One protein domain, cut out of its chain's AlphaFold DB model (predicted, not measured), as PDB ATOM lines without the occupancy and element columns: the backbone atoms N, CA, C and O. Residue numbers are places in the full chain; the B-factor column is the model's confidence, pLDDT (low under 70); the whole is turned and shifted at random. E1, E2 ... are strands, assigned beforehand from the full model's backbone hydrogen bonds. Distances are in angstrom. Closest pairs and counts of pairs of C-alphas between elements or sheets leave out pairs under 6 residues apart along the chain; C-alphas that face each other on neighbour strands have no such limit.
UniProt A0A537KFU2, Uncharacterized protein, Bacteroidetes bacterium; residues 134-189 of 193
ATOM      1  N   ASN A 134     105.860 -10.834  -8.454       96.06
ATOM      2  CA  ASN A 134     106.170 -10.536  -9.857       96.06
ATOM      3  C   ASN A 134     104.958 -10.775 -10.763       96.06
ATOM      4  O   ASN A 134     104.318 -11.822 -10.700       96.06
ATOM      5  N   ILE A 135     104.727  -9.839 -11.679       96.69
ATOM      6  CA  ILE A 135     103.747  -9.921 -12.762       96.69
ATOM      7  C   ILE A 135     104.519 -10.042 -14.074       96.69
ATOM      8  O   ILE A 135     105.523  -9.351 -14.266       96.69
ATOM      9  N   ARG A 136     104.071 -10.917 -14.984       96.62
ATOM     10  CA  ARG A 136     104.740 -11.152 -16.271       96.62
ATOM     11  C   ARG A 136     103.799 -11.045 -17.466       96.62
ATOM     12  O   ARG A 136     102.639 -11.429 -17.380       96.62
ATOM     13  N   VAL A 137     104.348 -10.606 -18.596       96.69
ATOM     14  CA  VAL A 137     103.726 -10.645 -19.930       96.69
ATOM     15  C   VAL A 137     104.734 -11.285 -20.877       96.69
ATOM     16  O   VAL A 137     105.891 -10.880 -20.886       96.69
ATOM     17  N   ASN A 138     104.331 -12.310 -21.636       96.81
ATOM     18  CA  ASN A 138     105.246 -13.076 -22.499       96.81
ATOM     19  C   ASN A 138     106.514 -13.569 -21.758       96.81
ATOM     20  O   ASN A 138     107.631 -13.493 -22.263       96.81
ATOM     21  N   ASN A 139     106.344 -14.005 -20.505       95.00
ATOM     22  CA  ASN A 139     107.430 -14.409 -19.602       95.00
ATOM     23  C   ASN A 139     108.489 -13.317 -19.286       95.00
ATOM     24  O   ASN A 139     109.516 -13.618 -18.688       95.00
ATOM     25  N   GLN A 140     108.232 -12.050 -19.618       94.88
ATOM     26  CA  GLN A 140     109.048 -10.891 -19.229       94.88
ATOM     27  C   GLN A 140     108.435 -10.186 -18.020       94.88
ATOM     28  O   GLN A 140     107.212 -10.212 -17.860       94.88
ATOM     29  N   LYS A 141     109.247  -9.538 -17.171       93.81
ATOM     30  CA  LYS A 141     108.729  -8.733 -16.051       93.81
ATOM     31  C   LYS A 141     107.827  -7.623 -16.596       93.81
ATOM     32  O   LYS A 141     108.190  -6.923 -17.531       93.81
ATOM     33  N   ALA A 142     106.646  -7.480 -16.013       97.06
ATOM     34  CA  ALA A 142     105.691  -6.411 -16.305       97.06
ATOM     35  C   ALA A 142     105.233  -5.678 -15.033       97.06
ATOM     36  O   ALA A 142     104.631  -4.610 -15.104       97.06
ATOM     37  N   GLY A 143     105.539  -6.248 -13.868       96.69
ATOM     38  CA  GLY A 143     105.395  -5.611 -12.571       96.69
ATOM     39  C   GLY A 143     106.225  -6.346 -11.526       96.69
ATOM     40  O   GLY A 143     106.399  -7.565 -11.616       96.69
ATOM     41  N   ARG A 144     106.755  -5.620 -10.544       96.25
ATOM     42  CA  ARG A 144     107.480  -6.184  -9.403       96.25
ATOM     43  C   ARG A 144     107.270  -5.321  -8.166       96.25
ATOM     44  O   ARG A 144     107.456  -4.109  -8.232       96.25
ATOM     45  N   ILE A 145     106.956  -5.967  -7.047       97.00
ATOM     46  CA  ILE A 145     106.962  -5.364  -5.711       97.00
ATOM     47  C   ILE A 145     107.993  -6.131  -4.886       97.00
ATOM     48  O   ILE A 145     107.820  -7.321  -4.619       97.00
ATOM     49  N   ASP A 146     109.089  -5.464  -4.543       96.12
ATOM     50  CA  ASP A 146     110.236  -6.048  -3.857       96.12
ATOM     51  C   ASP A 146     110.504  -5.295  -2.559       96.12
ATOM     52  O   ASP A 146     111.052  -4.195  -2.571       96.12
ATOM     53  N   HIS A 147     110.117  -5.879  -1.429       95.31
ATOM     54  CA  HIS A 147     110.349  -5.275  -0.118       95.31
ATOM     55  C   HIS A 147     111.766  -5.518   0.412       95.31
ATOM     56  O   HIS A 147     112.185  -4.823   1.333       95.31
ATOM     57  N   ILE A 148     112.510  -6.471  -0.160       95.31
ATOM     58  CA  ILE A 148     113.880  -6.792   0.257       95.31
ATOM     59  C   ILE A 148     114.825  -5.699  -0.246       95.31
ATOM     60  O   ILE A 148     115.586  -5.135   0.536       95.31
ATOM     61  N   LEU A 149     114.732  -5.379  -1.541       94.50
ATOM     62  CA  LEU A 149     115.518  -4.329  -2.201       94.50
ATOM     63  C   LEU A 149     114.746  -3.011  -2.358       94.50
ATOM     64  O   LEU A 149     115.208  -2.092  -3.027       94.50
ATOM     65  N   LYS A 150     113.536  -2.907  -1.802       95.81
ATOM     66  CA  LYS A 150     112.692  -1.696  -1.846       95.81
ATOM     67  C   LYS A 150     112.427  -1.186  -3.273       95.81
ATOM     68  O   LYS A 150     112.285   0.015  -3.489       95.81
ATOM     69  N   ASN A 151     112.365  -2.091  -4.253       96.25
ATOM     70  CA  ASN A 151     112.109  -1.752  -5.651       96.25
ATOM     71  C   ASN A 151     110.623  -1.911  -5.996       96.25
ATOM     72  O   ASN A 151     109.995  -2.913  -5.648       96.25
ATOM     73  N   THR A 152     110.080  -0.958  -6.751       97.00
ATOM     74  CA  THR A 152     108.718  -1.019  -7.296       97.00
ATOM     75  C   THR A 152     108.748  -0.738  -8.792       97.00
ATOM     76  O   THR A 152     109.060   0.375  -9.215       97.00
ATOM     77  N   PHE A 153     108.407  -1.738  -9.602       97.31
ATOM     78  CA  PHE A 153     108.405  -1.629 -11.059       97.31
ATOM     79  C   PHE A 153     107.015  -1.909 -11.618       97.31
ATOM     80  O   PHE A 153     106.384  -2.897 -11.249       97.31
ATOM     81  N   TRP A 154     106.570  -1.069 -12.547       97.19
ATOM     82  CA  TRP A 154     105.313  -1.199 -13.275       97.19
ATOM     83  C   TRP A 154     105.552  -0.898 -14.754       97.19
ATOM     84  O   TRP A 154     105.942   0.209 -15.108       97.19
ATOM     85  N   GLY A 155     105.328  -1.879 -15.626       96.81
ATOM     86  CA  GLY A 155     105.547  -1.758 -17.069       96.81
ATOM     87  C   GLY A 155     106.341  -2.927 -17.650       96.81
ATOM     88  O   GLY A 155     107.175  -3.533 -16.977       96.81
ATOM     89  N   TYR A 156     106.082  -3.250 -18.922       97.50
ATOM     90  CA  TYR A 156     106.801  -4.302 -19.645       97.50
ATOM     91  C   TYR A 156     108.303  -3.987 -19.689       97.50
ATOM     92  O   TYR A 156     108.705  -2.938 -20.190       97.50
ATOM     93  N   GLN A 157     109.116  -4.890 -19.142       96.31
ATOM     94  CA  GLN A 157     110.569  -4.786 -18.984       96.31
ATOM     95  C   GLN A 157     111.055  -3.621 -18.097       96.31
ATOM     96  O   GLN A 157     112.218  -3.223 -18.178       96.31
ATOM     97  N   ALA A 158     110.198  -3.075 -17.228       97.12
ATOM     98  CA  ALA A 158     110.620  -2.084 -16.241       97.12
ATOM     99  C   ALA A 158     111.572  -2.712 -15.200       97.12
ATOM    100  O   ALA A 158     111.254  -3.747 -14.609       97.12
ATOM    101  N   GLY A 159     112.741  -2.095 -14.991       93.69
ATOM    102  CA  GLY A 159     113.767  -2.553 -14.043       93.69
ATOM    103  C   GLY A 159     114.312  -3.960 -14.320       93.69
ATOM    104  O   GLY A 159     114.730  -4.656 -13.392       93.69
ATOM    105  N   ASP A 160     114.257  -4.426 -15.573       91.06
ATOM    106  CA  ASP A 160     114.484  -5.838 -15.895       91.06
ATOM    107  C   ASP A 160     115.899  -6.325 -15.547       91.06
ATOM    108  O   ASP A 160     116.035  -7.392 -14.939       91.06
ATOM    109  N   SER A 161     116.918  -5.497 -15.816       87.56
ATOM    110  CA  SER A 161     118.326  -5.792 -15.508       87.56
ATOM    111  C   SER A 161     118.734  -5.479 -14.067       87.56
ATOM    112  O   SER A 161     119.906  -5.652 -13.733       87.56
ATOM    113  N   ASN A 162     117.819  -5.024 -13.204       83.94
ATOM    114  CA  ASN A 162     118.158  -4.718 -11.816       83.94
ATOM    115  C   ASN A 162     118.482  -6.011 -11.056       83.94
ATOM    116  O   ASN A 162     117.639  -6.908 -10.948       83.94
ATOM    117  N   THR A 163     119.724  -6.104 -10.572       81.12
ATOM    118  CA  THR A 163     120.241  -7.277  -9.850       81.12
ATOM    119  C   THR A 163     120.460  -6.986  -8.369       81.12
ATOM    120  O   THR A 163     120.078  -7.805  -7.537       81.12
ATOM    121  N   ILE A 164     121.044  -5.829  -8.043       85.56
ATOM    122  CA  ILE A 164     121.368  -5.420  -6.665       85.56
ATOM    123  C   ILE A 164     120.970  -3.974  -6.346       85.56
ATOM    124  O   ILE A 164     121.212  -3.512  -5.234       85.56
ATOM    125  N   GLY A 165     120.408  -3.237  -7.309       87.44
ATOM    126  CA  GLY A 165     119.979  -1.862  -7.076       87.44
ATOM    127  C   GLY A 165     118.846  -1.812  -6.050       87.44
ATOM    128  O   GLY A 165     117.920  -2.615  -6.134       87.44
ATOM    129  N   ASP A 166     118.898  -0.876  -5.102       93.38
ATOM    130  CA  ASP A 166     117.915  -0.751  -4.010       93.38
ATOM    131  C   ASP A 166     117.168   0.590  -4.061       93.38
ATOM    132  O   ASP A 166     117.724   1.629  -4.421       93.38
ATOM    133  N   GLY A 167     115.884   0.567  -3.709       94.88
ATOM    134  CA  GLY A 167     115.060   1.766  -3.580       94.88
ATOM    135  C   GLY A 167     114.604   2.385  -4.904       94.88
ATOM    136  O   GLY A 167     114.356   3.586  -4.945       94.88
ATOM    137  N   ASN A 168     114.526   1.621  -5.997       96.38
ATOM    138  CA  ASN A 168     114.162   2.156  -7.310       96.38
ATOM    139  C   ASN A 168     112.650   2.104  -7.569       96.38
ATOM    140  O   ASN A 168     111.991   1.097  -7.311       96.38
ATOM    141  N   THR A 169     112.116   3.160  -8.177       96.88
ATOM    142  CA  THR A 169     110.742   3.223  -8.685       96.88
ATOM    143  C   THR A 169     110.765   3.405 -10.199       96.88
ATOM    144  O   THR A 169     111.318   4.385 -10.694       96.88
ATOM    145  N   ALA A 170     110.160   2.480 -10.948       97.12
ATOM    146  CA  ALA A 170     110.047   2.576 -12.405       97.12
ATOM    147  C   ALA A 170     108.592   2.401 -12.847       97.12
ATOM    148  O   ALA A 170     107.971   1.384 -12.541       97.12
ATOM    149  N   ASN A 171     108.063   3.373 -13.585       97.06
ATOM    150  CA  ASN A 171     106.731   3.309 -14.179       97.06
ATOM    151  C   ASN A 171     106.807   3.598 -15.687       97.06
ATOM    152  O   ASN A 171     107.064   4.728 -16.094       97.06
ATOM    153  N   GLY A 172     106.588   2.579 -16.516       96.69
ATOM    154  CA  GLY A 172     106.608   2.679 -17.974       96.69
ATOM    155  C   GLY A 172     107.327   1.508 -18.639       96.69
ATOM    156  O   GLY A 172     108.144   0.819 -18.029       96.69
ATOM    157  N   THR A 173     107.027   1.268 -19.918       97.31
ATOM    158  CA  THR A 173     107.722   0.243 -20.714       97.31
ATOM    159  C   THR A 173     109.218   0.534 -20.757       97.31
ATOM    160  O   THR A 173     109.625   1.619 -21.161       97.31
ATOM    161  N   SER A 174     110.032  -0.445 -20.360       96.69
ATOM    162  CA  SER A 174     111.500  -0.357 -20.320       96.69
ATOM    163  C   SER A 174     112.067   0.785 -19.456       96.69
ATOM    164  O   SER A 174     113.229   1.157 -19.618       96.69
ATOM    165  N   ALA A 175     111.290   1.340 -18.518       97.31
ATOM    166  CA  ALA A 175     111.810   2.298 -17.541       97.31
ATOM    167  C   ALA A 175     112.852   1.619 -16.628       97.31
ATOM    168  O   ALA A 175     112.613   0.519 -16.129       97.31
ATOM    169  N   LEU A 176     114.017   2.242 -16.421       94.69
ATOM    170  CA  LEU A 176     115.178   1.671 -15.717       94.69
ATOM    171  C   LEU A 176     115.639   0.297 -16.240       94.69
ATOM    172  O   LEU A 176     116.284  -0.448 -15.504       94.69
ATOM    173  N   GLN A 177     115.334  -0.074 -17.489       92.56
ATOM    174  CA  GLN A 177     115.601  -1.427 -18.004       92.56
ATOM    175  C   GLN A 177     117.064  -1.860 -17.846       92.56
ATOM    176  O   GLN A 177     117.321  -3.017 -17.517       92.56
ATOM    177  N   ASN A 178     118.006  -0.937 -18.053       89.00
ATOM    178  CA  ASN A 178     119.450  -1.191 -17.998       89.00
ATOM    179  C   ASN A 178     120.081  -0.851 -16.638       89.00
ATOM    180  O   ASN A 178     121.301  -0.910 -16.491       89.00
ATOM    181  N   ASN A 179     119.279  -0.470 -15.643       85.25
ATOM    182  CA  ASN A 179     119.784  -0.170 -14.312       85.25
ATOM    183  C   ASN A 179     120.127  -1.484 -13.599       85.25
ATOM    184  O   ASN A 179     119.228  -2.220 -13.209       85.25
ATOM    185  N   THR A 180     121.416  -1.794 -13.456       84.12
ATOM    186  CA  THR A 180     121.882  -3.044 -12.832       84.12
ATOM    187  C   THR A 180     122.087  -2.920 -11.324       84.12
ATOM    188  O   THR A 180     121.682  -3.818 -10.577       84.12
ATOM    189  N   ASN A 181     122.681  -1.797 -10.892       87.12
ATOM    190  CA  ASN A 181     123.165  -1.561  -9.525       87.12
ATOM    191  C   ASN A 181     122.759  -0.182  -8.962       87.12
ATOM    192  O   ASN A 181     123.294   0.236  -7.940       87.12
ATOM    193  N   GLY A 182     121.909   0.581  -9.650       87.81
ATOM    194  CA  GLY A 182     121.566   1.942  -9.242       87.81
ATOM    195  C   GLY A 182     120.691   1.973  -7.990       87.81
ATOM    196  O   GLY A 182     119.866   1.085  -7.769       87.81
ATOM    197  N   PHE A 183     120.856   3.023  -7.185       92.62
ATOM    198  CA  PHE A 183     120.126   3.216  -5.935       92.62
ATOM    199  C   PHE A 183     119.201   4.425  -6.023       92.62
ATOM    200  O   PHE A 183     119.579   5.443  -6.598       92.62
ATOM    201  N   SER A 184     118.016   4.317  -5.423       94.81
ATOM    202  CA  SER A 184     117.093   5.442  -5.215       94.81
ATOM    203  C   SER A 184     116.682   6.196  -6.490       94.81
ATOM    204  O   SER A 184     116.418   7.397  -6.443       94.81
ATOM    205  N   ASN A 185     116.607   5.511  -7.636       94.75
ATOM    206  CA  ASN A 185     116.174   6.135  -8.887       94.75
ATOM    207  C   ASN A 185     114.649   6.183  -8.975       94.75
ATOM    208  O   ASN A 185     113.956   5.261  -8.545       94.75
ATOM    209  N   THR A 186     114.125   7.240  -9.588       95.94
ATOM    210  CA  THR A 186     112.715   7.328  -9.970       95.94
ATOM    211  C   THR A 186     112.632   7.646 -11.453       95.94
ATOM    212  O   THR A 186     113.042   8.726 -11.867       95.94
ATOM    213  N   ALA A 187     112.079   6.725 -12.236       96.38
ATOM    214  CA  ALA A 187     111.844   6.914 -13.662       96.38
ATOM    215  C   ALA A 187     110.357   6.747 -13.981       96.38
ATOM    216  O   ALA A 187     109.710   5.787 -13.552       96.38
ATOM    217  N   SER A 188     109.819   7.682 -14.760       96.81
ATOM    218  CA  SER A 188     108.435   7.665 -15.228       96.81
ATOM    219  C   SER A 188     108.403   7.975 -16.719       96.81
ATOM    220  O   SER A 188     108.949   8.988 -17.153       96.81
ATOM    221  N   GLY A 189     107.775   7.100 -17.500       94.75
ATOM    222  CA  GLY A 189     107.717   7.182 -18.957       94.75
ATOM    223  C   GLY A 189     108.374   5.990 -19.650       94.75
ATOM    224  O   GLY A 189     109.126   5.219 -19.054       94.75
TER     225      GLY A 189
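AT A GLANCE: This is residues 134 to 189 of the 193 residues of an uncharacterized protein of Bacteroidetes bacterium (UniProt A0A537KFU2). With little regular structure, 21 of 56 printed residues in named elements, the chain winds in two stacked turns: E3, E4 and E5 lie side by side as one wall, and loops 155 to 168 and 172 to 185 arch over one face. The E1-E2 hairpin extends this wall beyond E3. The all-strand domain has no named helix and five strands in a mixed sheet, ordered E1 E2 E3 E4 E5 as along the chain. It is compact, radius of gyration of the C-alphas 9.6 A, spanning 27 by 22 by 14 A.

HOW THE PARTS SIT: E1 (134 to 137), E2 (140 to 146) and E3 (151 to 154) form a meander, each strand the antiparallel neighbour of the one before; N 135 and O 143 are 2.8 A apart, N 144 and O 153 2.8 A, within hydrogen-bond range. E1 and E2, and E2 and E3, are hairpins. E4 (169 to 171) is parallel to E3, at 2 degrees, with N 170 and O 152 at 2.9 A. E5 (186 to 188) is parallel to E4, at 4 degrees, with N 187 and O 169 at 2.9 A. Edge strands E1 and E5 are apart.

IN THESE COORDINATES: E2 spans 16.2 A, E1 10.4 A, E3 10.2 A. C-alpha 134 is at (106.170, -10.536, -9.857), C-alpha 188 at (108.435, 7.665, -15.228).

THE WHOLE: The farthest C-alphas, of Asn 138 and Ser 184, are 28.0 A apart. The printed part has no cut. Links E3 to E4 and E4 to E5 are long. No printed residue is under pLDDT 70.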